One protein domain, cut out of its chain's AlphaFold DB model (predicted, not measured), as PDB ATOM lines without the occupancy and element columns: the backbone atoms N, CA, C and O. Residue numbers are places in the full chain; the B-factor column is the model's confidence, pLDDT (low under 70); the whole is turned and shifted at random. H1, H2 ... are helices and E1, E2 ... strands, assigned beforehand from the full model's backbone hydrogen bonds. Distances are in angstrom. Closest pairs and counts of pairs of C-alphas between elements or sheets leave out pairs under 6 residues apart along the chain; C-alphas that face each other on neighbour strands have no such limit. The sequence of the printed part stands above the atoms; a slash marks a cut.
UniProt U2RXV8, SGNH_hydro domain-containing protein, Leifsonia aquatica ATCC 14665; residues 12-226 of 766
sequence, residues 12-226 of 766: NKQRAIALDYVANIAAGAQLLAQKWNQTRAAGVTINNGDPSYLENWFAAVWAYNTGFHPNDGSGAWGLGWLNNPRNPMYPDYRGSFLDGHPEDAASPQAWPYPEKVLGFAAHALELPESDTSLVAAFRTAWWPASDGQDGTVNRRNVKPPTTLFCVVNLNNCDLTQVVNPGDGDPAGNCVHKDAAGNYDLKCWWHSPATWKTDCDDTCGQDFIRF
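Overview. This is residues 12 to 226 of the 766 residues of the protein "SGNH_hydro domain-containing protein" of Leifsonia aquatica ATCC 14665 (UniProt U2RXV8). With little regular structure, long loops surround H3 and H5, side by side; H2 crosses H3. Of 215 printed residues, 76 are in named elements, mostly helix: H1 to H5, antiparallel strands E1 and E2, H6 to H8. The whole is compact, radius of gyration of the C-alphas 18.5 A, spanning 60 by 44 by 36 A.

Arrangement. E1, residues 126 to 128, and E2, 134 to 136, are a hairpin; N 127 and O 135, 2.8 A apart, are within hydrogen-bond range. H5, 113 to 122, touches H3, 54 to 66, closest at C-alphas 114 and 61, 5.5 A. H2, 21 to 41, touches H3 with residues 31 to 39 alone, closest at C-alphas 36 and 60, 4.7 A. H3 has 6 of 9 O i to N i+4 pairs within range.

Along the chain. H1 is 12 to 19, H4 102 to 106, H6 152 to 156, H7 168 to 171, H8 215 to 218. H2, 30.0 A, begins at C-alpha 21 (158.843, 16.669, 53.281).

Size, cuts and confidence. The printed part has no cut; no printed residue is under 70 pLDDT.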
ATOM      1  N   ASN A  12     148.565  27.348  49.439       87.69
ATOM      2  CA  ASN A  12     149.898  26.964  48.982       87.69
ATOM      3  C   ASN A  12     150.813  26.492  50.125       87.69
ATOM      4  O   ASN A  12     151.606  25.577  49.925       87.69
ATOM      5  N   LYS A  13     150.691  27.072  51.326       89.12
ATOM      6  CA  LYS A  13     151.422  26.602  52.511       89.12
ATOM      7  C   LYS A  13     150.861  25.286  53.030       89.12
ATOM      8  O   LYS A  13     151.647  24.432  53.413       89.12
ATOM      9  N   GLN A  14     149.538  25.110  53.021       87.56
ATOM     10  CA  GLN A  14     148.929  23.830  53.392       87.56
ATOM     11  C   GLN A  14     149.414  22.712  52.460       87.56
ATOM     12  O   GLN A  14     149.858  21.674  52.935       87.56
ATOM     13  N   ARG A  15     149.414  22.960  51.144       85.06
ATOM     14  CA  ARG A  15     149.924  22.017  50.138       85.06
ATOM     15  C   ARG A  15     151.411  21.731  50.313       85.06
ATOM     16  O   ARG A  15     151.786  20.571  50.263       85.06
ATOM     17  N   ALA A  16     152.235  22.751  50.557       86.38
ATOM     18  CA  ALA A  16     153.657  22.547  50.830       86.38
ATOM     19  C   ALA A  16     153.861  21.670  52.075       86.38
ATOM     20  O   ALA A  16     154.543  20.663  51.998       86.38
ATOM     21  N   ILE A  17     153.203  21.979  53.195       88.31
ATOM     22  CA  ILE A  17     153.305  21.169  54.422       88.31
ATOM     23  C   ILE A  17     152.802  19.734  54.199       88.31
ATOM     24  O   ILE A  17     153.317  18.810  54.819       88.31
ATOM     25  N   ALA A  18     151.799  19.530  53.345       83.12
ATOM     26  CA  ALA A  18     151.230  18.210  53.092       83.12
ATOM     27  C   ALA A  18     152.040  17.354  52.104       83.12
ATOM     28  O   ALA A  18     152.010  16.134  52.221       83.12
ATOM     29  N   LEU A  19     152.716  17.966  51.126       81.50
ATOM     30  CA  LEU A  19     153.300  17.262  49.975       81.50
ATOM     31  C   LEU A  19     154.827  17.386  49.874       81.50
ATOM     32  O   LEU A  19     155.441  16.622  49.141       81.50
ATOM     33  N   ASP A  20     155.440  18.339  50.577       80.44
ATOM     34  CA  ASP A  20     156.886  18.556  50.586       80.44
ATOM     35  C   ASP A  20     157.448  18.200  51.968       80.44
ATOM     36  O   ASP A  20     157.092  18.804  52.986       80.44
ATOM     37  N   TYR A  21     158.327  17.195  52.016       80.44
ATOM     38  CA  TYR A  21     158.843  16.669  53.281       80.44
ATOM     39  C   TYR A  21     159.661  17.711  54.060       80.44
ATOM     40  O   TYR A  21     159.644  17.701  55.289       80.44
ATOM     41  N   VAL A  22     160.341  18.645  53.382       80.75
ATOM     42  CA  VAL A  22     161.140  19.691  54.037       80.75
ATOM     43  C   VAL A  22     160.216  20.695  54.717       80.75
ATOM     44  O   VAL A  22     160.413  21.031  55.887       80.75
ATOM     45  N   ALA A  23     159.177  21.147  54.014       86.38
ATOM     46  CA  ALA A  23     158.159  22.028  54.573       86.38
ATOM     47  C   ALA A  23     157.403  21.354  55.728       86.38
ATOM     48  O   ALA A  23     157.137  22.006  56.743       86.38
ATOM     49  N   ASN A  24     157.101  20.058  55.601       87.94
ATOM     50  CA  ASN A  24     156.477  19.258  56.651       87.94
ATOM     51  C   ASN A  24     157.348  19.197  57.918       87.94
ATOM     52  O   ASN A  24     156.899  19.606  58.992       87.94
ATOM     53  N   ILE A  25     158.612  18.777  57.782       85.44
ATOM     54  CA  ILE A  25     159.573  18.675  58.889       85.44
ATOM     55  C   ILE A  25     159.779  20.041  59.548       85.44
ATOM     56  O   ILE A  25     159.735  20.144  60.774       85.44
ATOM     57  N   ALA A  26     159.949  21.110  58.763       86.38
ATOM     58  CA  ALA A  26     160.147  22.456  59.296       86.38
ATOM     59  C   ALA A  26     158.935  22.945  60.108       86.38
ATOM     60  O   ALA A  26     159.105  23.502  61.195       86.38
ATOM     61  N   ALA A  27     157.713  22.718  59.614       89.94
ATOM     62  CA  ALA A  27     156.493  23.066  60.339       89.94
ATOM     63  C   ALA A  27     156.349  22.248  61.635       89.94
ATOM     64  O   ALA A  27     156.056  22.815  62.693       89.94
ATOM     65  N   GLY A  28     156.620  20.939  61.578       89.31
ATOM     66  CA  GLY A  28     156.615  20.054  62.744       89.31
ATOM     67  C   GLY A  28     157.635  20.472  63.807       89.31
ATOM     68  O   GLY A  28     157.285  20.611  64.980       89.31
ATOM     69  N   ALA A  29     158.872  20.769  63.401       89.00
ATOM     70  CA  ALA A  29     159.939  21.222  64.292       89.00
ATOM     71  C   ALA A  29     159.603  22.563  64.968       89.00
ATOM     72  O   ALA A  29     159.810  22.720  66.172       89.00
ATOM     73  N   GLN A  30     159.025  23.520  64.231       91.69
ATOM     74  CA  GLN A  30     158.570  24.793  64.803       91.69
ATOM     75  C   GLN A  30     157.482  24.587  65.860       91.69
ATOM     76  O   GLN A  30     157.535  25.204  66.927       91.69
ATOM     77  N   LEU A  31     156.511  23.710  65.590       91.38
ATOM     78  CA  LEU A  31     155.460  23.377  66.549       91.38
ATOM     79  C   LEU A  31     156.039  22.691  67.792       91.38
ATOM     80  O   LEU A  31     155.714  23.095  68.908       91.38
ATOM     81  N   LEU A  32     156.933  21.715  67.628       94.00
ATOM     82  CA  LEU A  32     157.589  21.044  68.753       94.00
ATOM     83  C   LEU A  32     158.424  22.013  69.596       94.00
ATOM     84  O   LEU A  32     158.320  21.980  70.820       94.00
ATOM     85  N   ALA A  33     159.168  22.933  68.979       95.38
ATOM     86  CA  ALA A  33     159.919  23.966  69.696       95.38
ATOM     87  C   ALA A  33     159.001  24.899  70.507       95.38
ATOM     88  O   ALA A  33     159.312  25.257  71.647       95.38
ATOM     89  N   GLN A  34     157.832  25.267  69.967       95.56
ATOM     90  CA  GLN A  34     156.829  26.029  70.719       95.56
ATOM     91  C   GLN A  34     156.311  25.238  71.924       95.56
ATOM     92  O   GLN A  34     156.206  25.795  73.018       95.56
ATOM     93  N   LYS A  35     156.016  23.943  71.750       96.19
ATOM     94  CA  LYS A  35     155.550  23.075  72.842       96.19
ATOM     95  C   LYS A  35     156.612  22.852  73.905       96.19
ATOM     96  O   LYS A  35     156.286  22.929  75.082       96.19
ATOM     97  N   TRP A  36     157.867  22.678  73.503       97.06
ATOM     98  CA  TRP A  36     159.007  22.627  74.411       97.06
ATOM     99  C   TRP A  36     159.076  23.880  75.280       97.06
ATOM    100  O   TRP A  36     159.045  23.794  76.506       97.06
ATOM    101  N   ASN A  37     159.072  25.064  74.666       96.44
ATOM    102  CA  ASN A  37     159.102  26.319  75.417       96.44
ATOM    103  C   ASN A  37     157.892  26.455  76.354       96.44
ATOM    104  O   ASN A  37     158.044  26.906  77.490       96.44
ATOM    105  N   GLN A  38     156.709  26.017  75.911       95.31
ATOM    106  CA  GLN A  38     155.484  26.036  76.710       95.31
ATOM    107  C   GLN A  38     155.583  25.139  77.956       95.31
ATOM    108  O   GLN A  38     155.289  25.599  79.059       95.31
ATOM    109  N   THR A  39     156.024  23.886  77.815       96.00
ATOM    110  CA  THR A  39     156.155  22.956  78.949       96.00
ATOM    111  C   THR A  39     157.257  23.399  79.909       96.00
ATOM    112  O   THR A  39     157.070  23.355  81.126       96.00
ATOM    113  N   ARG A  40     158.376  23.916  79.384       95.06
ATOM    114  CA  ARG A  40     159.491  24.445  80.186       95.06
ATOM    115  C   ARG A  40     159.103  25.677  80.995       95.06
ATOM    116  O   ARG A  40     159.442  25.745  82.174       95.06
ATOM    117  N   ALA A  41     158.372  26.618  80.395       95.19
ATOM    118  CA  ALA A  41     157.870  27.802  81.095       95.19
ATOM    119  C   ALA A  41     156.934  27.437  82.260       95.19
ATOM    120  O   ALA A  41     156.872  28.153  83.255       95.19
ATOM    121  N   ALA A  42     156.249  26.298  82.153       94.50
ATOM    122  CA  ALA A  42     155.383  25.756  83.188       94.50
ATOM    123  C   ALA A  42     156.106  24.866  84.222       94.50
ATOM    124  O   ALA A  42     155.457  24.289  85.091       94.50
ATOM    125  N   GLY A  43     157.434  24.729  84.137       95.31
ATOM    126  CA  GLY A  43     158.227  23.900  85.051       95.31
ATOM    127  C   GLY A  43     158.176  22.397  84.763       95.31
ATOM    128  O   GLY A  43     158.743  21.616  85.525       95.31
ATOM    129  N   VAL A  44     157.559  21.963  83.661       96.75
ATOM    130  CA  VAL A  44     157.521  20.551  83.259       96.75
ATOM    131  C   VAL A  44     158.828  20.206  82.549       96.75
ATOM    132  O   VAL A  44     159.026  20.525  81.375       96.75
ATOM    133  N   THR A  45     159.738  19.581  83.294       97.12
ATOM    134  CA  THR A  45     161.059  19.143  82.822       97.12
ATOM    135  C   THR A  45     161.154  17.626  82.853       97.12
ATOM    136  O   THR A  45     160.794  17.009  83.853       97.12
ATOM    137  N   ILE A  46     161.659  17.041  81.771       97.75
ATOM    138  CA  ILE A  46     161.943  15.612  81.679       97.75
ATOM    139  C   ILE A  46     163.453  15.380  81.809       97.75
ATOM    140  O   ILE A  46     164.226  16.091  81.171       97.75
ATOM    141  N   ASN A  47     163.845  14.418  82.648       97.44
ATOM    142  CA  ASN A  47     165.230  14.087  83.006       97.44
ATOM    143  C   ASN A  47     166.070  15.340  83.341       97.44
ATOM    144  O   ASN A  47     165.664  16.137  84.188       97.44
ATOM    145  N   ASN A  48     167.231  15.533  82.701       95.62
ATOM    146  CA  ASN A  48     168.055  16.739  82.861       95.62
ATOM    147  C   ASN A  48     167.539  17.933  82.033       95.62
ATOM    148  O   ASN A  48     167.942  19.073  82.267       95.62
ATOM    149  N   GLY A  49     166.611  17.696  81.102       95.75
ATOM    150  CA  GLY A  49     165.964  18.742  80.330       95.75
ATOM    151  C   GLY A  49     166.827  19.397  79.256       95.75
ATOM    152  O   GLY A  49     166.464  20.479  78.794       95.75
ATOM    153  N   ASP A  50     167.946  18.778  78.893       95.94
ATOM    154  CA  ASP A  50     168.800  19.210  77.793       95.94
ATOM    155  C   ASP A  50     168.147  18.840  76.441       95.94
ATOM    156  O   ASP A  50     167.772  17.680  76.245       95.94
ATOM    157  N   PRO A  51     167.949  19.798  75.515       94.25
ATOM    158  CA  PRO A  51     167.270  19.547  74.244       94.25
ATOM    159  C   PRO A  51     168.061  18.670  73.261       94.25
ATOM    160  O   PRO A  51     167.481  18.261  72.258       94.25
ATOM    161  N   SER A  52     169.340  18.376  73.517       93.31
ATOM    162  CA  SER A  52     170.140  17.451  72.695       93.31
ATOM    163  C   SER A  52     169.721  15.983  72.840       93.31
ATOM    164  O   SER A  52     170.052  15.168  71.981       93.31
ATOM    165  N   TYR A  53     168.955  15.644  73.883       96.38
ATOM    166  CA  TYR A  53     168.515  14.276  74.145       96.38
ATOM    167  C   TYR A  53     167.043  14.058  73.805       96.38
ATOM    168  O   TYR A  53     166.155  14.764  74.294       96.38
ATOM    169  N   LEU A  54     166.780  13.021  73.014       95.00
ATOM    170  CA  LEU A  54     165.469  12.674  72.472       95.00
ATOM    171  C   LEU A  54     164.393  12.523  73.565       95.00
ATOM    172  O   LEU A  54     163.307  13.094  73.455       95.00
ATOM    173  N   GLU A  55     164.683  11.789  74.642       97.12
ATOM    174  CA  GLU A  55     163.732  11.490  75.722       97.12
ATOM    175  C   GLU A  55     163.221  12.752  76.426       97.12
ATOM    176  O   GLU A  55     162.085  12.788  76.907       97.12
ATOM    177  N   ASN A  56     164.019  13.822  76.441       97.50
ATOM    178  CA  ASN A  56     163.639  15.071  77.092       97.50
ATOM    179  C   ASN A  56     162.485  15.777  76.371       97.50
ATOM    180  O   ASN A  56     161.759  16.563  76.986       97.50
ATOM    181  N   TRP A  57     162.256  15.459  75.094       96.94
ATOM    182  CA  TRP A  57     161.161  16.007  74.296       96.94
ATOM    183  C   TRP A  57     159.800  15.364  74.596       96.94
ATOM    184  O   TRP A  57     158.783  15.854  74.102       96.94
ATOM    185  N   PHE A  58     159.729  14.329  75.444       97.75
ATOM    186  CA  PHE A  58     158.497  13.581  75.736       97.75
ATOM    187  C   PHE A  58     157.308  14.475  76.127       97.75
ATOM    188  O   PHE A  58     156.210  14.329  75.589       97.75
ATOM    189  N   ALA A  59     157.523  15.457  77.010       97.69
ATOM    190  CA  ALA A  59     156.478  16.397  77.424       97.69
ATOM    191  C   ALA A  59     156.028  17.329  76.282       97.69
ATOM    192  O   ALA A  59     154.841  17.638  76.166       97.69
ATOM    193  N   ALA A  60     156.952  17.755  75.415       97.62
ATOM    194  CA  ALA A  60     156.641  18.590  74.257       97.62
ATOM    195  C   ALA A  60     155.824  17.813  73.213       97.62
ATOM    196  O   ALA A  60     154.846  18.339  72.686       97.62
ATOM    197  N   VAL A  61     156.171  16.546  72.969       97.06
ATOM    198  CA  VAL A  61     155.426  15.641  72.078       97.06
ATOM    199  C   VAL A  61     154.025  15.348  72.630       97.06
ATOM    200  O   VAL A  61     153.045  15.350  71.883       97.06
ATOM    201  N   TRP A  62     153.897  15.175  73.946       97.62
ATOM    202  CA  TRP A  62     152.599  15.047  74.616       97.62
ATOM    203  C   TRP A  62     151.744  16.300  74.389       97.62
ATOM    204  O   TRP A  62     150.606  16.208  73.922       97.62
ATOM    205  N   ALA A  63     152.315  17.481  74.638       96.50
ATOM    206  CA  ALA A  63     151.657  18.765  74.422       96.50
ATOM    207  C   ALA A  63     151.355  19.063  72.944       96.50
ATOM    208  O   ALA A  63     150.422  19.810  72.645       96.50
ATOM    209  N   TYR A  64     152.130  18.515  72.009       94.25
ATOM    210  CA  TYR A  64     151.870  18.630  70.576       94.25
ATOM    211  C   TYR A  64     150.573  17.914  70.200       94.25
ATOM    212  O   TYR A  64     149.714  18.511  69.556       94.25
ATOM    213  N   ASN A  65     150.396  16.674  70.661       93.69
ATOM    214  CA  ASN A  65     149.249  15.860  70.273       93.69
ATOM    215  C   ASN A  65     147.937  16.303  70.940       93.69
ATOM    216  O   ASN A  65     146.937  16.494  70.253       93.69
ATOM    217  N   THR A  66     147.929  16.506  72.260       90.12
ATOM    218  CA  THR A  66     146.694  16.851  72.996       90.12
ATOM    219  C   THR A  66     146.562  18.334  73.329       90.12
ATOM    220  O   THR A  66     145.509  18.770  73.781       90.12
ATOM    221  N   GLY A  67     147.603  19.138  73.101       89.00
ATOM    222  CA  GLY A  67     147.705  20.483  73.666       89.00
ATOM    223  C   GLY A  67     148.293  20.482  75.082       89.00
ATOM    224  O   GLY A  67     148.453  19.439  75.717       89.00
ATOM    225  N   PHE A  68     148.614  21.683  75.565       93.12
ATOM    226  CA  PHE A  68     149.006  21.947  76.948       93.12
ATOM    227  C   PHE A  68     148.003  22.926  77.554       93.12
ATOM    228  O   PHE A  68     147.759  23.988  76.972       93.12
ATOM    229  N   HIS A  69     147.443  22.573  78.705       92.69
ATOM    230  CA  HIS A  69     146.427  23.360  79.394       92.69
ATOM    231  C   HIS A  69     147.093  24.285  80.426       92.69
ATOM    232  O   HIS A  69     147.691  23.786  81.380       92.69
ATOM    233  N   PRO A  70     147.051  25.619  80.254       90.12
ATOM    234  CA  PRO A  70     147.683  26.546  81.190       90.12
ATOM    235  C   PRO A  70     147.080  26.459  82.595       90.12
ATOM    236  O   PRO A  70     145.896  26.178  82.749       90.12
ATOM    237  N   ASN A  71     147.886  26.757  83.615       91.44
ATOM    238  CA  ASN A  71     147.378  26.931  84.972       91.44
ATOM    239  C   ASN A  71     146.699  28.302  85.099       91.44
ATOM    240  O   ASN A  71     147.373  29.319  85.266       91.44
ATOM    241  N   ASP A  72     145.375  28.329  85.003       87.62
ATOM    242  CA  ASP A  72     144.542  29.522  85.191       87.62
ATOM    243  C   ASP A  72     143.865  29.567  86.576       87.62
ATOM    244  O   ASP A  72     143.057  30.454  86.852       87.62
ATOM    245  N   GLY A  73     144.199  28.614  87.456       81.62
ATOM    246  CA  GLY A  73     143.604  28.467  88.782       81.62
ATOM    247  C   GLY A  73     142.179  27.901  88.794       81.62
ATOM    248  O   GLY A  73     141.566  27.875  89.861       81.62
ATOM    249  N   SER A  74     141.641  27.449  87.654       75.75
ATOM    250  CA  SER A  74     140.248  26.991  87.529       75.75
ATOM    251  C   SER A  74     140.048  25.468  87.612       75.75
ATOM    252  O   SER A  74     138.906  25.006  87.628       75.75
ATOM    253  N   GLY A  75     141.124  24.673  87.704       83.62
ATOM    254  CA  GLY A  75     141.042  23.214  87.827       83.62
ATOM    255  C   GLY A  75     142.317  22.485  87.400       83.62
ATOM    256  O   GLY A  75     143.422  23.012  87.534       83.62
ATOM    257  N   ALA A  76     142.156  21.255  86.900       91.62
ATOM    258  CA  ALA A  76     143.246  20.472  86.320       91.62
ATOM    259  C   ALA A  76     143.956  21.242  85.196       91.62
ATOM    260  O   ALA A  76     143.315  21.902  84.378       91.62
ATOM    261  N   TRP A  77     145.282  21.131  85.143       95.00
ATOM    262  CA  TRP A  77     146.131  21.849  84.191       95.00
ATOM    263  C   TRP A  77     147.327  20.976  83.772       95.00
ATOM    264  O   TRP A  77     147.619  19.959  84.396       95.00
ATOM    265  N   GLY A  78     148.020  21.358  82.701       95.94
ATOM    266  CA  GLY A  78     149.184  20.653  82.170       95.94
ATOM    267  C   GLY A  78     148.874  19.727  80.992       95.94
ATOM    268  O   GLY A  78     148.175  20.103  80.049       95.94
ATOM    269  N   LEU A  79     149.466  18.536  81.014       97.19
ATOM    270  CA  LEU A  79     149.426  17.519  79.966       97.19
ATOM    271  C   LEU A  79     148.229  16.574  80.161       97.19
ATOM    272  O   LEU A  79     148.099  15.938  81.205       97.19
ATOM    273  N   GLY A  80     147.360  16.468  79.150       94.75
ATOM    274  CA  GLY A  80     146.082  15.749  79.242       94.75
ATOM    275  C   GLY A  80     146.193  14.225  79.434       94.75
ATOM    276  O   GLY A  80     147.153  13.604  78.985       94.75
ATOM    277  N   TRP A  81     145.172  13.605  80.041       95.12
ATOM    278  CA  TRP A  81     145.149  12.173  80.406       95.12
ATOM    279  C   TRP A  81     145.261  11.195  79.227       95.12
ATOM    280  O   TRP A  81     145.782  10.094  79.396       95.12
ATOM    281  N   LEU A  82     144.824  11.585  78.022       94.25
ATOM    282  CA  LEU A  82     144.844  10.711  76.842       94.25
ATOM    283  C   LEU A  82     146.235  10.125  76.562       94.25
ATOM    284  O   LEU A  82     146.339   8.958  76.223       94.25
ATOM    285  N   ASN A  83     147.299  10.906  76.740       96.62
ATOM    286  CA  ASN A  83     148.676  10.465  76.494       96.62
ATOM    287  C   ASN A  83     149.411  10.036  77.771       96.62
ATOM    288  O   ASN A  83     150.616   9.795  77.724       96.62
ATOM    289  N   ASN A  84     148.709   9.928  78.904       96.88
ATOM    290  CA  ASN A  84     149.311   9.406  80.122       96.88
ATOM    291  C   ASN A  84     149.636   7.917  79.928       96.88
ATOM    292  O   ASN A  84     148.721   7.152  79.618       96.88
ATOM    293  N   PRO A  85     150.891   7.474  80.147       96.62
ATOM    294  CA  PRO A  85     151.260   6.064  80.041       96.62
ATOM    295  C   PRO A  85     150.419   5.107  80.890       96.62
ATOM    296  O   PRO A  85     150.379   3.915  80.576       96.62
ATOM    297  N   ARG A  86     149.756   5.616  81.939       96.19
ATOM    298  CA  ARG A  86     148.864   4.856  82.819       96.19
ATOM    299  C   ARG A  86     147.405   4.799  82.353       96.19
ATOM    300  O   ARG A  86     146.579   4.189  83.025       96.19
ATOM    301  N   ASN A  87     147.055   5.453  81.249       95.88
ATOM    302  CA  ASN A  87     145.690   5.422  80.740       95.88
ATOM    303  C   ASN A  87     145.300   3.972  80.362       95.88
ATOM    304  O   ASN A  87     146.003   3.360  79.555       95.88
ATOM    305  N   PRO A  88     144.203   3.420  80.920       94.62
ATOM    306  CA  PRO A  88     143.821   2.013  80.750       94.62
ATOM    307  C   PRO A  88     143.423   1.627  79.319       94.62
ATOM    308  O   PRO A  88     143.236   0.444  79.048       94.62
ATOM    309  N   MET A  89     143.285   2.587  78.396       93.38
ATOM    310  CA  MET A  89     143.093   2.273  76.975       93.38
ATOM    311  C   MET A  89     144.328   1.628  76.327       93.38
ATOM    312  O   MET A  89     144.211   1.010  75.272       93.38
ATOM    313  N   TYR A  90     145.503   1.759  76.950       95.69
ATOM    314  CA  TYR A  90     146.750   1.165  76.479       95.69
ATOM    315  C   TYR A  90     147.096  -0.089  77.296       95.69
ATOM    316  O   TYR A  90     147.008  -0.045  78.526       95.69
ATOM    317  N   PRO A  91     147.560  -1.191  76.674       94.69
ATOM    318  CA  PRO A  91     148.008  -2.370  77.408       94.69
ATOM    319  C   PRO A  91     149.139  -2.038  78.388       94.69
ATOM    320  O   PRO A  91     150.145  -1.425  78.021       94.69
ATOM    321  N   ASP A  92     148.999  -2.476  79.638       89.94
ATOM    322  CA  ASP A  92     149.967  -2.195  80.709       89.94
ATOM    323  C   ASP A  92     151.332  -2.866  80.487       89.94
ATOM    324  O   ASP A  92     152.357  -2.357  80.939       89.94
ATOM    325  N   TYR A  93     151.352  -3.995  79.775       90.06
ATOM    326  CA  TYR A  93     152.539  -4.816  79.510       90.06
ATOM    327  C   TYR A  93     153.248  -4.474  78.189       90.06
ATOM    328  O   TYR A  93     154.165  -5.188  77.791       90.06
ATOM    329  N   ARG A  94     152.835  -3.406  77.491       94.06
ATOM    330  CA  ARG A  94     153.417  -3.032  76.194       94.06
ATOM    331  C   ARG A  94     154.912  -2.707  76.313       94.06
ATOM    332  O   ARG A  94     155.327  -2.023  77.255       94.06
ATOM    333  N   GLY A  95     155.703  -3.160  75.343       94.00
ATOM    334  CA  GLY A  95     157.112  -2.790  75.184       94.00
ATOM    335  C   GLY A  95     157.291  -1.361  74.665       94.00
ATOM    336  O   GLY A  95     156.337  -0.578  74.600       94.00
ATOM    337  N   SER A  96     158.530  -0.997  74.332       94.81
ATOM    338  CA  SER A  96     158.776   0.171  73.479       94.81
ATOM    339  C   SER A  96     158.233  -0.125  72.089       94.81
ATOM    340  O   SER A  96     158.421  -1.223  71.581       94.81
ATOM    341  N   PHE A  97     157.531   0.843  71.509       96.06
ATOM    342  CA  PHE A  97     156.904   0.686  70.201       96.06
ATOM    343  C   PHE A  97     157.964   0.322  69.141       96.06
ATOM    344  O   PHE A  97     158.966   1.034  69.034       96.06
ATOM    345  N   LEU A  98     157.735  -0.766  68.392       94.88
ATOM    346  CA  LEU A  98     158.628  -1.363  67.378       94.88
ATOM    347  C   LEU A  98     159.908  -2.048  67.904       94.88
ATOM    348  O   LEU A  98     160.751  -2.454  67.101       94.88
ATOM    349  N   ASP A  99     160.090  -2.236  69.216       93.69
ATOM    350  CA  ASP A  99     161.262  -2.959  69.746       93.69
ATOM    351  C   ASP A  99     161.133  -4.473  69.540       93.69
ATOM    352  O   ASP A  99     160.542  -5.173  70.358       93.69
ATOM    353  N   GLY A 100     161.683  -4.985  68.436       88.31
ATOM    354  CA  GLY A 100     161.599  -6.409  68.087       88.31
ATOM    355  C   GLY A 100     160.198  -6.866  67.661       88.31
ATOM    356  O   GLY A 100     160.000  -8.063  67.468       88.31
ATOM    357  N   HIS A 101     159.270  -5.917  67.502       89.44
ATOM    358  CA  HIS A 101     157.858  -6.128  67.188       89.44
ATOM    359  C   HIS A 101     157.389  -5.149  66.091       89.44
ATOM    360  O   HIS A 101     156.665  -4.193  66.378       89.44
ATOM    361  N   PRO A 102     157.830  -5.303  64.826       85.50
ATOM    362  CA  PRO A 102     157.380  -4.441  63.726       85.50
ATOM    363  C   PRO A 102     155.852  -4.452  63.536       85.50
ATOM    364  O   PRO A 102     155.284  -3.466  63.065       85.50
ATOM    365  N   GLU A 103     155.175  -5.525  63.952       84.94
ATOM    366  CA  GLU A 103     153.718  -5.659  63.969       84.94
ATOM    367  C   GLU A 103     153.004  -4.607  64.833       84.94
ATOM    368  O   GLU A 103     151.826  -4.324  64.598       84.94
ATOM    369  N   ASP A 104     153.705  -3.950  65.767       92.00
ATOM    370  CA  ASP A 104     153.159  -2.827  66.536       92.00
ATOM    371  C   ASP A 104     152.623  -1.718  65.608       92.00
ATOM    372  O   ASP A 104     151.620  -1.067  65.922       92.00
ATOM    373  N   ALA A 105     153.239  -1.535  64.429       88.94
ATOM    374  CA  ALA A 105     152.808  -0.572  63.413       88.94
ATOM    375  C   ALA A 105     151.378  -0.812  62.899       88.94
ATOM    376  O   ALA A 105     150.741   0.137  62.444       88.94
ATOM    377  N   ALA A 106     150.858  -2.040  63.001       84.06
ATOM    378  CA  ALA A 106     149.484  -2.376  62.631       84.06
ATOM    379  C   ALA A 106     148.467  -2.032  63.735       84.06
ATOM    380  O   ALA A 106     147.269  -1.940  63.469       84.06
ATOM    381  N   SER A 107     148.914  -1.831  64.981       89.88
ATOM    382  CA  SER A 107     148.063  -1.452  66.120       89.88
ATOM    383  C   SER A 107     148.623  -0.269  66.927       89.88
ATOM    384  O   SER A 107     148.714  -0.330  68.160       89.88
ATOM    385  N   PRO A 108     148.943   0.870  66.282       92.56
ATOM    386  CA  PRO A 108     149.595   1.999  66.944       92.56
ATOM    387  C   PRO A 108     148.709   2.658  68.018       92.56
ATOM    388  O   PRO A 108     149.189   3.397  68.880       92.56
ATOM    389  N   GLN A 109     147.399   2.424  68.007       92.12
ATOM    390  CA  GLN A 109     146.474   2.887  69.044       92.12
ATOM    391  C   GLN A 109     146.750   2.279  70.428       92.12
ATOM    392  O   GLN A 109     146.300   2.844  71.418       92.12
ATOM    393  N   ALA A 110     147.506   1.181  70.520       95.19
ATOM    394  CA  ALA A 110     147.868   0.562  71.794       95.19
ATOM    395  C   ALA A 110     149.003   1.295  72.546       95.19
ATOM    396  O   ALA A 110     149.304   0.943  73.686       95.19
ATOM    397  N   TRP A 111     149.585   2.352  71.964       97.12
ATOM    398  CA  TRP A 111     150.578   3.210  72.618       97.12
ATOM    399  C   TRP A 111     150.123   4.675  72.660       97.12
ATOM    400  O   TRP A 111     149.590   5.189  71.663       97.12
ATOM    401  N   PRO A 112     150.403   5.401  73.761       96.81
ATOM    402  CA  PRO A 112     150.222   6.845  73.798       96.81
ATOM    403  C   PRO A 112     151.152   7.525  72.789       96.81
ATOM    404  O   PRO A 112     152.229   7.023  72.455       96.81
ATOM    405  N   TYR A 113     150.745   8.692  72.291       97.12
ATOM    406  CA  TYR A 113     151.440   9.370  71.195       97.12
ATOM    407  C   TYR A 113     152.944   9.611  71.444       97.12
ATOM    408  O   TYR A 113     153.735   9.313  70.549       97.12
ATOM    409  N   PRO A 114     153.389  10.059  72.635       97.50
ATOM    410  CA  PRO A 114     154.814  10.256  72.900       97.50
ATOM    411  C   PRO A 114     155.637   8.965  72.880       97.50
ATOM    412  O   PRO A 114     156.766   8.977  72.400       97.50
ATOM    413  N   GLU A 115     155.075   7.846  73.349       97.50
ATOM    414  CA  GLU A 115     155.757   6.547  73.290       97.50
ATOM    415  C   GLU A 115     155.919   6.065  71.846       97.50
ATOM    416  O   GLU A 115     156.967   5.523  71.513       97.50
ATOM    417  N   LYS A 116     154.933   6.325  70.974       95.94
ATOM    418  CA  LYS A 116     155.050   6.028  69.537       95.94
ATOM    419  C   LYS A 116     156.167   6.811  68.872       95.94
ATOM    420  O   LYS A 116     156.975   6.226  68.166       95.94
ATOM    421  N   VAL A 117     156.205   8.129  69.081       95.19
ATOM    422  CA  VAL A 117     157.216   9.000  68.461       95.19
ATOM    423  C   VAL A 117     158.620   8.600  68.913       95.19
ATOM    424  O   VAL A 117     159.518   8.478  68.084       95.19
ATOM    425  N   LEU A 118     158.802   8.345  70.212       96.25
ATOM    426  CA  LEU A 118     160.076   7.863  70.743       96.25
ATOM    427  C   LEU A 118     160.440   6.462  70.235       96.25
ATOM    428  O   LEU A 118     161.602   6.225  69.917       96.25
ATOM    429  N   GLY A 119     159.467   5.554  70.126       95.75
ATOM    430  CA  GLY A 119     159.671   4.222  69.558       95.75
ATOM    431  C   GLY A 119     160.096   4.272  68.094       95.75
ATOM    432  O   GLY A 119     161.117   3.691  67.756       95.75
ATOM    433  N   PHE A 120     159.414   5.065  67.259       92.94
ATOM    434  CA  PHE A 120     159.820   5.329  65.873       92.94
ATOM    435  C   PHE A 120     161.237   5.907  65.784       92.94
ATOM    436  O   PHE A 120     162.011   5.522  64.919       92.94
ATOM    437  N   ALA A 121     161.617   6.818  66.678       93.00
ATOM    438  CA  ALA A 121     162.981   7.339  66.691       93.00
ATOM    439  C   ALA A 121     164.018   6.271  67.104       93.00
ATOM    440  O   ALA A 121     165.155   6.310  66.635       93.00
ATOM    441  N   ALA A 122     163.644   5.318  67.959       94.50
ATOM    442  CA  ALA A 122     164.527   4.273  68.476       94.50
ATOM    443  C   ALA A 122     164.639   3.038  67.569       94.50
ATOM    444  O   ALA A 122     165.719   2.451  67.459       94.50
ATOM    445  N   HIS A 123     163.546   2.664  66.909       93.81
ATOM    446  CA  HIS A 123     163.377   1.407  66.194       93.81
ATOM    447  C   HIS A 123     162.737   1.664  64.828       93.81
ATOM    448  O   HIS A 123     161.677   2.284  64.723       93.81
ATOM    449  N   ALA A 124     163.393   1.187  63.771       89.81
ATOM    450  CA  ALA A 124     162.864   1.256  62.419       89.81
ATOM    451  C   ALA A 124     162.102  -0.019  62.084       89.81
ATOM    452  O   ALA A 124     162.576  -1.117  62.366       89.81
ATOM    453  N   LEU A 125     160.953   0.144  61.433       88.50
ATOM    454  CA  LEU A 125     160.345  -0.943  60.677       88.50
ATOM    455  C   LEU A 125     161.129  -1.169  59.379       88.50
ATOM    456  O   LEU A 125     161.829  -0.273  58.896       88.50
ATOM    457  N   GLU A 126     161.001  -2.359  58.810       84.88
ATOM    458  CA  GLU A 126     161.570  -2.683  57.507       84.88
ATOM    459  C   GLU A 126     160.500  -2.540  56.423       84.88
ATOM    460  O   GLU A 126     159.352  -2.939  56.615       84.88
ATOM    461  N   LEU A 127     160.871  -1.947  55.289       81.19
ATOM    462  CA  LEU A 127     160.022  -1.806  54.110       81.19
ATOM    463  C   LEU A 127     160.678  -2.476  52.904       81.19
ATOM    464  O   LEU A 127     161.908  -2.500  52.813       81.19
ATOM    465  N   PRO A 128     159.881  -2.997  51.960       78.38
ATOM    466  CA  PRO A 128     160.410  -3.529  50.715       78.38
ATOM    467  C   PRO A 128     160.999  -2.410  49.849       78.38
ATOM    468  O   PRO A 128     160.317  -1.453  49.492       78.38
ATOM    469  N   GLU A 129     162.274  -2.549  49.491       79.44
ATOM    470  CA  GLU A 129     162.941  -1.762  48.442       79.44
ATOM    471  C   GLU A 129     162.796  -2.441  47.069       79.44
ATOM    472  O   GLU A 129     162.830  -1.783  46.026       79.44
ATOM    473  N   SER A 130     162.612  -3.763  47.091       79.12
ATOM    474  CA  SER A 130     162.255  -4.616  45.962       79.12
ATOM    475  C   SER A 130     161.385  -5.782  46.446       79.12
ATOM    476  O   SER A 130     161.085  -5.914  47.633       79.12
ATOM    477  N   ASP A 131     161.005  -6.665  45.532       71.50
ATOM    478  CA  ASP A 131     160.308  -7.916  45.828       71.50
ATOM    479  C   ASP A 131     161.133  -8.923  46.653       71.50
ATOM    480  O   ASP A 131     160.563  -9.845  47.235       71.50
ATOM    481  N   THR A 132     162.457  -8.757  46.723       73.25
ATOM    482  CA  THR A 132     163.371  -9.658  47.448       73.25
ATOM    483  C   THR A 132     164.164  -8.979  48.562       73.25
ATOM    484  O   THR A 132     164.983  -9.631  49.211       73.25
ATOM    485  N   SER A 133     164.006  -7.670  48.759       80.94
ATOM    486  CA  SER A 133     164.879  -6.896  49.641       80.94
ATOM    487  C   SER A 133     164.073  -5.997  50.562       80.94
ATOM    488  O   SER A 133     163.392  -5.079  50.115       80.94
ATOM    489  N   LEU A 134     164.195  -6.265  51.861       83.12
ATOM    490  CA  LEU A 134     163.722  -5.394  52.926       83.12
ATOM    491  C   LEU A 134     164.868  -4.488  53.383       83.12
ATOM    492  O   LEU A 134     166.008  -4.933  53.527       83.12
ATOM    493  N   VAL A 135     164.559  -3.218  53.617       85.75
ATOM    494  CA  VAL A 135     165.490  -2.224  54.154       85.75
ATOM    495  C   VAL A 135     164.834  -1.480  55.307       85.75
ATOM    496  O   VAL A 135     163.616  -1.322  55.342       85.75
ATOM    497  N   ALA A 136     165.631  -0.979  56.249       87.44
ATOM    498  CA  ALA A 136     165.110  -0.097  57.288       87.44
ATOM    499  C   ALA A 136     164.432   1.128  56.646       87.44
ATOM    500  O   ALA A 136     165.060   1.850  55.868       87.44
ATOM    501  N   ALA A 137     163.171   1.376  57.005       85.38
ATOM    502  CA  ALA A 137     162.339   2.439  56.441       85.38
ATOM    503  C   ALA A 137     162.938   3.841  56.633       85.38
ATOM    504  O   ALA A 137     162.715   4.752  55.840       85.38
ATOM    505  N   PHE A 138     163.693   4.023  57.714       85.44
ATOM    506  CA  PHE A 138     164.365   5.265  58.066       85.44
ATOM    507  C   PHE A 138     165.570   4.972  58.970       85.44
ATOM    508  O   PHE A 138     165.729   3.877  59.514       85.44
ATOM    509  N   ARG A 139     166.458   5.961  59.124       87.62
ATOM    510  CA  ARG A 139     167.575   5.889  60.078       87.62
ATOM    511  C   ARG A 139     167.068   6.228  61.477       87.62
ATOM    512  O   ARG A 139     166.367   7.221  61.642       87.62
ATOM    513  N   THR A 140     167.435   5.414  62.458       92.69
ATOM    514  CA  THR A 140     167.092   5.636  63.865       92.69
ATOM    515  C   THR A 140     168.117   6.528  64.557       92.69
ATOM    516  O   THR A 140     169.241   6.710  64.084       92.69
ATOM    517  N   ALA A 141     167.719   7.067  65.705       94.19
ATOM    518  CA  ALA A 141     168.614   7.661  66.683       94.19
ATOM    519  C   ALA A 141     169.622   6.626  67.229       94.19
ATOM    520  O   ALA A 141     169.469   5.400  67.093       94.19
ATOM    521  N   TRP A 142     170.662   7.124  67.889       94.12
ATOM    522  CA  TRP A 142     171.688   6.297  68.517       94.12
ATOM    523  C   TRP A 142     171.745   6.545  70.025       94.12
ATOM    524  O   TRP A 142     171.322   7.588  70.519       94.12
ATOM    525  N   TRP A 143     172.245   5.552  70.758       95.50
ATOM    526  CA  TRP A 143     172.409   5.601  72.210       95.50
ATOM    527  C   TRP A 143     173.864   5.299  72.573       95.50
ATOM    528  O   TRP A 143     174.496   4.495  71.883       95.50
ATOM    529  N   PRO A 144     174.409   5.900  73.644       91.94
ATOM    530  CA  PRO A 144     175.751   5.579  74.104       91.94
ATOM    531  C   PRO A 144     175.866   4.113  74.542       91.94
ATOM    532  O   PRO A 144     174.968   3.566  75.188       91.94
ATOM    533  N   ALA A 145     177.020   3.502  74.265       89.38
ATOM    534  CA  ALA A 145     177.350   2.119  74.626       89.38
ATOM    535  C   ALA A 145     177.671   1.909  76.124       89.38
ATOM    536  O   ALA A 145     178.277   0.904  76.500       89.38
ATOM    537  N   SER A 146     177.284   2.857  76.984       88.88
ATOM    538  CA  SER A 146     177.499   2.827  78.440       88.88
ATOM    539  C   SER A 146     176.828   1.620  79.119       88.88
ATOM    540  O   SER A 146     177.244   1.198  80.195       88.88
ATOM    541  N   ASP A 147     175.827   1.022  78.467       87.00
ATOM    542  CA  ASP A 147     175.122  -0.182  78.912       87.00
ATOM    543  C   ASP A 147     175.878  -1.498  78.646       87.00
ATOM    544  O   ASP A 147     175.401  -2.575  79.014       87.00
ATOM    545  N   GLY A 148     177.047  -1.432  78.000       88.06
ATOM    546  CA  GLY A 148     177.848  -2.600  77.627       88.06
ATOM    547  C   GLY A 148     177.244  -3.450  76.502       88.06
ATOM    548  O   GLY A 148     177.727  -4.556  76.262       88.06
ATOM    549  N   GLN A 149     176.200  -2.960  75.823       89.56
ATOM    550  CA  GLN A 149     175.477  -3.642  74.741       89.56
ATOM    551  C   GLN A 149     175.232  -2.707  73.549       89.56
ATOM    552  O   GLN A 149     174.179  -2.757  72.911       89.56
ATOM    553  N   ASP A 150     176.205  -1.839  73.260       88.88
ATOM    554  CA  ASP A 150     176.159  -0.888  72.141       88.88
ATOM    555  C   ASP A 150     174.902   0.009  72.158       88.88
ATOM    556  O   ASP A 150     174.294   0.305  71.132       88.88
ATOM    557  N   GLY A 151     174.444   0.382  73.360       91.31
ATOM    558  CA  GLY A 151     173.278   1.241  73.555       91.31
ATOM    559  C   GLY A 151     171.936   0.522  73.403       91.31
ATOM    560  O   GLY A 151     170.892   1.167  73.481       91.31
ATOM    561  N   THR A 152     171.921  -0.799  73.197       92.69
ATOM    562  CA  THR A 152     170.694  -1.584  72.972       92.69
ATOM    563  C   THR A 152     169.739  -1.549  74.165       92.69
ATOM    564  O   THR A 152     168.525  -1.432  73.985       92.69
ATOM    565  N   VAL A 153     170.254  -1.630  75.395       93.00
ATOM    566  CA  VAL A 153     169.429  -1.578  76.611       93.00
ATOM    567  C   VAL A 153     168.901  -0.164  76.816       93.00
ATOM    568  O   VAL A 153     167.722   0.020  77.128       93.00
ATOM    569  N   ASN A 154     169.749   0.839  76.597       94.69
ATOM    570  CA  ASN A 154     169.355   2.243  76.675       94.69
ATOM    571  C   ASN A 154     168.262   2.580  75.644       94.69
ATOM    572  O   ASN A 154     167.269   3.221  76.000       94.69
ATOM    573  N   ARG A 155     168.401   2.084  74.410       95.56
ATOM    574  CA  ARG A 155     167.422   2.196  73.321       95.56
ATOM    575  C   ARG A 155     166.095   1.521  73.669       95.56
ATOM    576  O   ARG A 155     165.053   2.162  73.595       95.56
ATOM    577  N   ARG A 156     166.117   0.265  74.133       94.12
ATOM    578  CA  ARG A 156     164.906  -0.459  74.570       94.12
ATOM    579  C   ARG A 156     164.142   0.295  75.657       94.12
ATOM    580  O   ARG A 156     162.914   0.286  75.674       94.12
ATOM    581  N   ASN A 157     164.856   0.986  76.540       93.69
ATOM    582  CA  ASN A 157     164.289   1.791  77.620       93.69
ATOM    583  C   ASN A 157     164.038   3.261  77.221       93.69
ATOM    584  O   ASN A 157     164.090   4.150  78.072       93.69
ATOM    585  N   VAL A 158     163.786   3.547  75.936       96.19
ATOM    586  CA  VAL A 158     163.477   4.909  75.464       96.19
ATOM    587  C   VAL A 158     162.195   5.462  76.098       96.19
ATOM    588  O   VAL A 158     162.124   6.648  76.425       96.19
ATOM    589  N   LYS A 159     161.191   4.608  76.339       95.31
ATOM    590  CA  LYS A 159     159.935   5.015  76.975       95.31
ATOM    591  C   LYS A 159     160.026   5.033  78.513       95.31
ATOM    592  O   LYS A 159     160.771   4.244  79.098       95.31
ATOM    593  N   PRO A 160     159.221   5.865  79.191       96.69
ATOM    594  CA  PRO A 160     159.124   5.855  80.647       96.69
ATOM    595  C   PRO A 160     158.355   4.627  81.175       96.69
ATOM    596  O   PRO A 160     157.527   4.048  80.463       96.69
ATOM    597  N   PRO A 161     158.539   4.256  82.458       96.19
ATOM    598  CA  PRO A 161     157.642   3.331  83.145       96.19
ATOM    599  C   PRO A 161     156.190   3.828  83.120       96.19
ATOM    600  O   PRO A 161     155.930   5.016  83.323       96.19
ATOM    601  N   THR A 162     155.228   2.915  82.953       96.25
ATOM    602  CA  THR A 162     153.796   3.259  82.834       96.25
ATOM    603  C   THR A 162     153.234   3.956  84.074       96.25
ATOM    604  O   THR A 162     152.238   4.666  83.990       96.25
ATOM    605  N   THR A 163     153.883   3.800  85.227       96.25
ATOM    606  CA  THR A 163     153.474   4.373  86.514       96.25
ATOM    607  C   THR A 163     154.083   5.743  86.815       96.25
ATOM    608  O   THR A 163     153.643   6.393  87.762       96.25
ATOM    609  N   LEU A 164     155.063   6.211  86.030       97.25
ATOM    610  CA  LEU A 164     155.852   7.412  86.343       97.25
ATOM    611  C   LEU A 164     154.992   8.677  86.499       97.25
ATOM    612  O   LEU A 164     155.237   9.493  87.385       97.25
ATOM    613  N   PHE A 165     153.966   8.824  85.658       97.50
ATOM    614  CA  PHE A 165     153.085   9.998  85.608       97.50
ATOM    615  C   PHE A 165     151.773   9.795  86.380       97.50
ATOM    616  O   PHE A 165     150.751  10.410  86.058       97.50
ATOM    617  N   CYS A 166     151.775   8.906  87.376       97.56
ATOM    618  CA  CYS A 166     150.615   8.617  88.208       97.56
ATOM    619  C   CYS A 166     150.917   8.902  89.680       97.56
ATOM    620  O   CYS A 166     151.508   8.075  90.375       97.56
ATOM    621  N   VAL A 167     150.539  10.092  90.155       97.38
ATOM    622  CA  VAL A 167     150.827  10.528  91.524       97.38
ATOM    623  C   VAL A 167     149.610  11.217  92.136       97.38
ATOM    624  O   VAL A 167     149.207  12.298  91.711       97.38
ATOM    625  N   VAL A 168     149.082  10.633  93.213       96.25
ATOM    626  CA  VAL A 168     147.835  11.065  93.872       96.25
ATOM    627  C   VAL A 168     147.815  12.566  94.165       96.25
ATOM    628  O   VAL A 168     146.870  13.256  93.797       96.25
ATOM    629  N   ASN A 169     148.881  13.085  94.777       94.12
ATOM    630  CA  ASN A 169     148.948  14.483  95.216       94.12
ATOM    631  C   ASN A 169     149.387  15.470  94.123       94.12
ATOM    632  O   ASN A 169     149.453  16.664  94.397       94.12
ATOM    633  N   LEU A 170     149.733  14.993  92.921       94.25
ATOM    634  CA  LEU A 170     150.127  15.861  91.806       94.25
ATOM    635  C   LEU A 170     149.040  15.934  90.745       94.25
ATOM    636  O   LEU A 170     148.733  17.020  90.288       94.25
ATOM    637  N   ASN A 171     148.463  14.798  90.359       95.62
ATOM    638  CA  ASN A 171     147.493  14.743  89.271       95.62
ATOM    639  C   ASN A 171     146.288  13.857  89.575       95.62
ATOM    640  O   ASN A 171     145.634  13.411  88.642       95.62
ATOM    641  N   ASN A 172     146.004  13.548  90.846       96.31
ATOM    642  CA  ASN A 172     144.860  12.714  91.234       96.31
ATOM    643  C   ASN A 172     144.844  11.334  90.551       96.31
ATOM    644  O   ASN A 172     143.780  10.754  90.349       96.31
ATOM    645  N   CYS A 173     146.014  10.799  90.201       97.25
ATOM    646  CA  CYS A 173     146.147   9.439  89.699       97.25
ATOM    647  C   CYS A 173     146.585   8.507  90.836       97.25
ATOM    648  O   CYS A 173     147.633   8.727  91.447       97.25
ATOM    649  N   ASP A 174     145.785   7.484  91.136       97.50
ATOM    650  CA  ASP A 174     145.991   6.563  92.257       97.50
ATOM    651  C   ASP A 174     146.138   5.120  91.766       97.50
ATOM    652  O   ASP A 174     145.171   4.482  91.351       97.50
ATOM    653  N   LEU A 175     147.360   4.584  91.853       96.12
ATOM    654  CA  LEU A 175     147.680   3.208  91.453       96.12
ATOM    655  C   LEU A 175     146.961   2.142  92.294       96.12
ATOM    656  O   LEU A 175     146.907   0.984  91.886       96.12
ATOM    657  N   THR A 176     146.410   2.508  93.454       96.81
ATOM    658  CA  THR A 176     145.689   1.587  94.345       96.81
ATOM    659  C   THR A 176     144.187   1.533  94.073       96.81
ATOM    660  O   THR A 176     143.501   0.662  94.608       96.81
ATOM    661  N   GLN A 177     143.671   2.430  93.228       96.00
ATOM    662  CA  GLN A 177     142.249   2.527  92.909       96.00
ATOM    663  C   GLN A 177     141.999   2.324  91.421       96.00
ATOM    664  O   GLN A 177     142.757   2.790  90.580       96.00
ATOM    665  N   VAL A 178     140.887   1.668  91.102       95.12
ATOM    666  CA  VAL A 178     140.371   1.553  89.738       95.12
ATOM    667  C   VAL A 178     138.933   2.048  89.766       95.12
ATOM    668  O   VAL A 178     138.091   1.471  90.454       95.12
ATOM    669  N   VAL A 179     138.665   3.143  89.060       95.12
ATOM    670  CA  VAL A 179     137.361   3.815  89.042       95.12
ATOM    671  C   VAL A 179     136.815   3.879  87.623       95.12
ATOM    672  O   VAL A 179     137.573   3.959  86.658       95.12
ATOM    673  N   ASN A 180     135.492   3.814  87.499       92.44
ATOM    674  CA  ASN A 180     134.799   3.934  86.221       92.44
ATOM    675  C   ASN A 180     134.297   5.385  86.049       92.44
ATOM    676  O   ASN A 180     133.519   5.828  86.902       92.44
ATOM    677  N   PRO A 181     134.720   6.108  84.993       89.31
ATOM    678  CA  PRO A 181     134.275   7.481  84.717       89.31
ATOM    679  C   PRO A 181     132.802   7.586  84.276       89.31
ATOM    680  O   PRO A 181     132.182   8.630  84.454       89.31
ATOM    681  N   GLY A 182     132.186   6.499  83.794       82.56
ATOM    682  CA  GLY A 182     130.754   6.444  83.472       82.56
ATOM    683  C   GLY A 182     130.355   7.034  82.111       82.56
ATOM    684  O   GLY A 182     129.164   7.153  81.832       82.56
ATOM    685  N   ASP A 183     131.324   7.363  81.261       77.00
ATOM    686  CA  ASP A 183     131.186   7.959  79.922       77.00
ATOM    687  C   ASP A 183     131.503   6.980  78.772       77.00
ATOM    688  O   ASP A 183     131.471   7.356  77.601       77.00
ATOM    689  N   GLY A 184     131.734   5.702  79.095       82.69
ATOM    690  CA  GLY A 184     132.097   4.657  78.133       82.69
ATOM    691  C   GLY A 184     133.602   4.398  78.039       82.69
ATOM    692  O   GLY A 184     133.991   3.422  77.397       82.69
ATOM    693  N   ASP A 185     134.432   5.200  78.712       87.19
ATOM    694  CA  ASP A 185     135.868   4.951  78.821       87.19
ATOM    695  C   ASP A 185     136.193   3.778  79.774       87.19
ATOM    696  O   ASP A 185     135.442   3.495  80.720       87.19
ATOM    697  N   PRO A 186     137.320   3.064  79.563       90.94
ATOM    698  CA  PRO A 186     137.734   1.972  80.438       90.94
ATOM    699  C   PRO A 186     137.996   2.439  81.877       90.94
ATOM    700  O   PRO A 186     138.543   3.517  82.114       90.94
ATOM    701  N   ALA A 187     137.669   1.586  82.853       94.00
ATOM    702  CA  ALA A 187     137.967   1.865  84.254       94.00
ATOM    703  C   ALA A 187     139.485   1.959  84.486       94.00
ATOM    704  O   ALA A 187     140.247   1.120  84.004       94.00
ATOM    705  N   GLY A 188     139.929   2.964  85.241       94.56
ATOM    706  CA  GLY A 188     141.349   3.295  85.368       94.56
ATOM    707  C   GLY A 188     141.725   3.985  86.670       94.56
ATOM    708  O   GLY A 188     140.920   4.120  87.585       94.56
ATOM    709  N   ASN A 189     142.979   4.429  86.746       96.50
ATOM    710  CA  ASN A 189     143.569   5.006  87.958       96.50
ATOM    711  C   ASN A 189     143.337   6.515  88.117       96.50
ATOM    712  O   ASN A 189     143.865   7.111  89.054       96.50
ATOM    713  N   CYS A 190     142.586   7.153  87.218       96.62
ATOM    714  CA  CYS A 190     142.284   8.572  87.350       96.62
ATOM    715  C   CYS A 190     141.130   8.782  88.335       96.62
ATOM    716  O   CYS A 190     139.984   8.499  88.008       96.62
ATOM    717  N   VAL A 191     141.430   9.272  89.541       96.44
ATOM    718  CA  VAL A 191     140.444   9.456  90.620       96.44
ATOM    719  C   VAL A 191     140.008  10.915  90.796       96.44
ATOM    720  O   VAL A 191     139.410  11.261  91.819       96.44
ATOM    721  N   HIS A 192     140.298  11.777  89.814       94.88
ATOM    722  CA  HIS A 192     139.803  13.153  89.798       94.88
ATOM    723  C   HIS A 192     138.271  13.167  89.701       94.88
ATOM    724  O   HIS A 192     137.669  12.310  89.051       94.88
ATOM    725  N   LYS A 193     137.641  14.130  90.381       93.19
ATOM    726  CA  LYS A 193     136.192  14.324  90.358       93.19
ATOM    727  C   LYS A 193     135.841  15.737  89.931       93.19
ATOM    728  O   LYS A 193     136.462  16.695  90.393       93.19
ATOM    729  N   ASP A 194     134.819  15.857  89.098       90.38
ATOM    730  CA  ASP A 194     134.252  17.142  88.714       90.38
ATOM    731  C   ASP A 194     133.519  17.821  89.892       90.38
ATOM    732  O   ASP A 194     133.372  17.273  90.990       90.38
ATOM    733  N   ALA A 195     133.018  19.039  89.665       90.06
ATOM    734  CA  ALA A 195     132.268  19.788  90.674       90.06
ATOM    735  C   ALA A 195     130.954  19.101  91.108       90.06
ATOM    736  O   ALA A 195     130.409  19.440  92.159       90.06
ATOM    737  N   ALA A 196     130.442  18.152  90.318       91.44
ATOM    738  CA  ALA A 196     129.266  17.350  90.635       91.44
ATOM    739  C   ALA A 196     129.616  16.050  91.393       91.44
ATOM    740  O   ALA A 196     128.713  15.334  91.825       91.44
ATOM    741  N   GLY A 197     130.905  15.765  91.610       91.19
ATOM    742  CA  GLY A 197     131.391  14.582  92.318       91.19
ATOM    743  C   GLY A 197     131.510  13.328  91.448       91.19
ATOM    744  O   GLY A 197     131.763  12.248  91.997       91.19
ATOM    745  N   ASN A 198     131.349  13.457  90.130       92.25
ATOM    746  CA  ASN A 198     131.535  12.367  89.177       92.25
ATOM    747  C   ASN A 198     133.013  12.230  88.832       92.25
ATOM    748  O   ASN A 198     133.717  13.235  88.750       92.25
ATOM    749  N   TYR A 199     133.480  11.000  88.630       94.12
ATOM    750  CA  TYR A 199     134.830  10.785  88.123       94.12
ATOM    751  C   TYR A 199     134.947  11.349  86.708       94.12
ATOM    752  O   TYR A 199     134.051  11.155  85.892       94.12
ATOM    753  N   ASP A 200     136.046  12.039  86.430       91.31
ATOM    754  CA  ASP A 200     136.380  12.509  85.090       91.31
ATOM    755  C   ASP A 200     137.822  12.104  84.736       91.31
ATOM    756  O   ASP A 200     138.575  11.593  85.566       91.31
ATOM    757  N   LEU A 201     138.223  12.333  83.487       93.12
ATOM    758  CA  LEU A 201     139.561  11.998  82.994       93.12
ATOM    759  C   LEU A 201     140.534  13.190  83.075       93.12
ATOM    760  O   LEU A 201     141.380  13.384  82.195       93.12
ATOM    761  N   LYS A 202     140.432  14.024  84.120       94.06
ATOM    762  CA  LYS A 202     141.275  15.222  84.295       94.06
ATOM    763  C   LYS A 202     142.515  15.026  85.173       94.06
ATOM    764  O   LYS A 202     142.999  15.967  85.794       94.06
ATOM    765  N   CYS A 203     143.105  13.833  85.162       95.44
ATOM    766  CA  CYS A 203     144.362  13.547  85.865       95.44
ATOM    767  C   CYS A 203     145.603  14.057  85.115       95.44
ATOM    768  O   CYS A 203     146.480  13.293  84.698       95.44
ATOM    769  N   TRP A 204     145.638  15.367  84.878       96.31
ATOM    770  CA  TRP A 204     146.597  16.018  83.989       96.31
ATOM    771  C   TRP A 204     147.957  16.226  84.658       96.31
ATOM    772  O   TRP A 204     148.046  16.632  85.813       96.31
ATOM    773  N   TRP A 205     149.033  15.913  83.934       97.38
ATOM    774  CA  TRP A 205     150.390  15.946  84.471       97.38
ATOM    775  C   TRP A 205     151.058  17.308  84.285       97.38
ATOM    776  O   TRP A 205     151.055  17.865  83.188       97.38
ATOM    777  N   HIS A 206     151.706  17.823  85.328       96.25
ATOM    778  CA  HIS A 206     152.277  19.170  85.303       96.25
ATOM    779  C   HIS A 206     153.544  19.341  86.161       96.25
ATOM    780  O   HIS A 206     153.863  20.447  86.596       96.25
ATOM    781  N   SER A 207     154.273  18.255  86.420       96.94
ATOM    782  CA  SER A 207     155.464  18.258  87.284       96.94
ATOM    783  C   SER A 207     156.719  17.773  86.541       96.94
ATOM    784  O   SER A 207     156.601  17.132  85.494       96.94
ATOM    785  N   PRO A 208     157.937  18.048  87.045       97.81
ATOM    786  CA  PRO A 208     159.140  17.384  86.550       97.81
ATOM    787  C   PRO A 208     159.074  15.859  86.721       97.81
ATOM    788  O   PRO A 208     158.505  15.376  87.701       97.81
ATOM    789  N   ALA A 209     159.676  15.107  85.800       97.62
ATOM    790  CA  ALA A 209     159.768  13.647  85.868       97.62
ATOM    791  C   ALA A 209     161.109  13.145  85.314       97.62
ATOM    792  O   ALA A 209     161.623  13.693  84.342       97.62
ATOM    793  N   THR A 210     161.645  12.069  85.893       97.44
ATOM    794  CA  THR A 210     162.938  11.491  85.495       97.44
ATOM    795  C   THR A 210     162.837   9.972  85.445       97.44
ATOM    796  O   THR A 210     162.404   9.360  86.419       97.44
ATOM    797  N   TRP A 211     163.270   9.363  84.339       96.75
ATOM    798  CA  TRP A 211     163.505   7.910  84.241       96.75
ATOM    799  C   TRP A 211     164.897   7.559  83.708       96.75
ATOM    800  O   TRP A 211     165.358   6.440  83.922       96.75
ATOM    801  N   LYS A 212     165.589   8.519  83.086       94.12
ATOM    802  CA  LYS A 212     167.002   8.432  82.713       94.12
ATOM    803  C   LYS A 212     167.783   9.483  83.489       94.12
ATOM    804  O   LYS A 212     167.685  10.673  83.216       94.12
ATOM    805  N   THR A 213     168.480   9.054  84.538       88.12
ATOM    806  CA  THR A 213     169.129   9.968  85.493       88.12
ATOM    807  C   THR A 213     170.434  10.563  84.979       88.12
ATOM    808  O   THR A 213     170.793  11.653  85.409       88.12
ATOM    809  N   ASP A 214     171.116   9.864  84.073       93.00
ATOM    810  CA  ASP A 214     172.356  10.310  83.441       93.00
ATOM    811  C   ASP A 214     172.175  10.284  81.925       93.00
ATOM    812  O   ASP A 214     172.277   9.230  81.297       93.00
ATOM    813  N   CYS A 215     171.789  11.416  81.338       94.69
ATOM    814  CA  CYS A 215     171.506  11.449  79.906       94.69
ATOM    815  C   CYS A 215     172.762  11.369  79.037       94.69
ATOM    816  O   CYS A 215     172.644  10.894  77.910       94.69
ATOM    817  N   ASP A 216     173.930  11.749  79.559       93.50
ATOM    818  CA  ASP A 216     175.192  11.654  78.824       93.50
ATOM    819  C   ASP A 216     175.502  10.186  78.504       93.50
ATOM    820  O   ASP A 216     175.980   9.871  77.413       93.50
ATOM    821  N   ASP A 217     175.137   9.290  79.425       92.62
ATOM    822  CA  ASP A 217     175.327   7.852  79.283       92.62
ATOM    823  C   ASP A 217     174.087   7.115  78.766       92.62
ATOM    824  O   ASP A 217     174.230   6.097  78.094       92.62
ATOM    825  N   THR A 218     172.865   7.562  79.064       94.88
ATOM    826  CA  THR A 218     171.665   6.723  78.856       94.88
ATOM    827  C   THR A 218     170.658   7.254  77.845       94.88
ATOM    828  O   THR A 218     169.823   6.470  77.383       94.88
ATOM    829  N   CYS A 219     170.686   8.541  77.491       96.94
ATOM    830  CA  CYS A 219     169.687   9.140  76.602       96.94
ATOM    831  C   CYS A 219     170.100   9.054  75.126       96.94
ATOM    832  O   CYS A 219     171.278   8.939  74.790       96.94
ATOM    833  N   GLY A 220     169.105   9.053  74.243       96.19
ATOM    834  CA  GLY A 220     169.293   8.941  72.803       96.19
ATOM    835  C   GLY A 220     169.617  10.287  72.184       96.19
ATOM    836  O   GLY A 220     169.050  11.307  72.577       96.19
ATOM    837  N   GLN A 221     170.500  10.278  71.196       94.62
ATOM    838  CA  GLN A 221     170.836  11.444  70.388       94.62
ATOM    839  C   GLN A 221     170.368  11.228  68.956       94.62
ATOM    840  O   GLN A 221     170.287  10.101  68.455       94.62
ATOM    841  N   ASP A 222     170.024  12.326  68.302       89.25
ATOM    842  CA  ASP A 222     169.592  12.300  66.923       89.25
ATOM    843  C   ASP A 222     170.710  11.833  65.984       89.25
ATOM    844  O   ASP A 222     171.912  11.910  66.257       89.25
ATOM    845  N   PHE A 223     170.278  11.310  64.844       87.06
ATOM    846  CA  PHE A 223     171.137  11.056  63.704       87.06
ATOM    847  C   PHE A 223     170.553  11.807  62.511       87.06
ATOM    848  O   PHE A 223     169.570  11.376  61.902       87.06
ATOM    849  N   ILE A 224     171.149  12.949  62.179       79.75
ATOM    850  CA  ILE A 224     170.757  13.729  61.008       79.75
ATOM    851  C   ILE A 224     171.549  13.211  59.811       79.75
ATOM    852  O   ILE A 224     172.760  13.383  59.715       79.75
ATOM    853  N   ARG A 225     170.852  12.555  58.877       75.38
ATOM    854  CA  ARG A 225     171.448  12.119  57.604       75.38
ATOM    855  C   ARG A 225     171.621  13.280  56.618       75.38
ATOM    856  O   ARG A 225     172.539  13.244  55.806       75.38
ATOM    857  N   PHE A 226     170.717  14.261  56.668       76.69
ATOM    858  CA  PHE A 226     170.647  15.392  55.742       76.69
ATOM    859  C   PHE A 226     170.546  16.695  56.539       76.69
ATOM    860  O   PHE A 226     169.468  17.070  57.001       76.69
TER     861      PHE A 226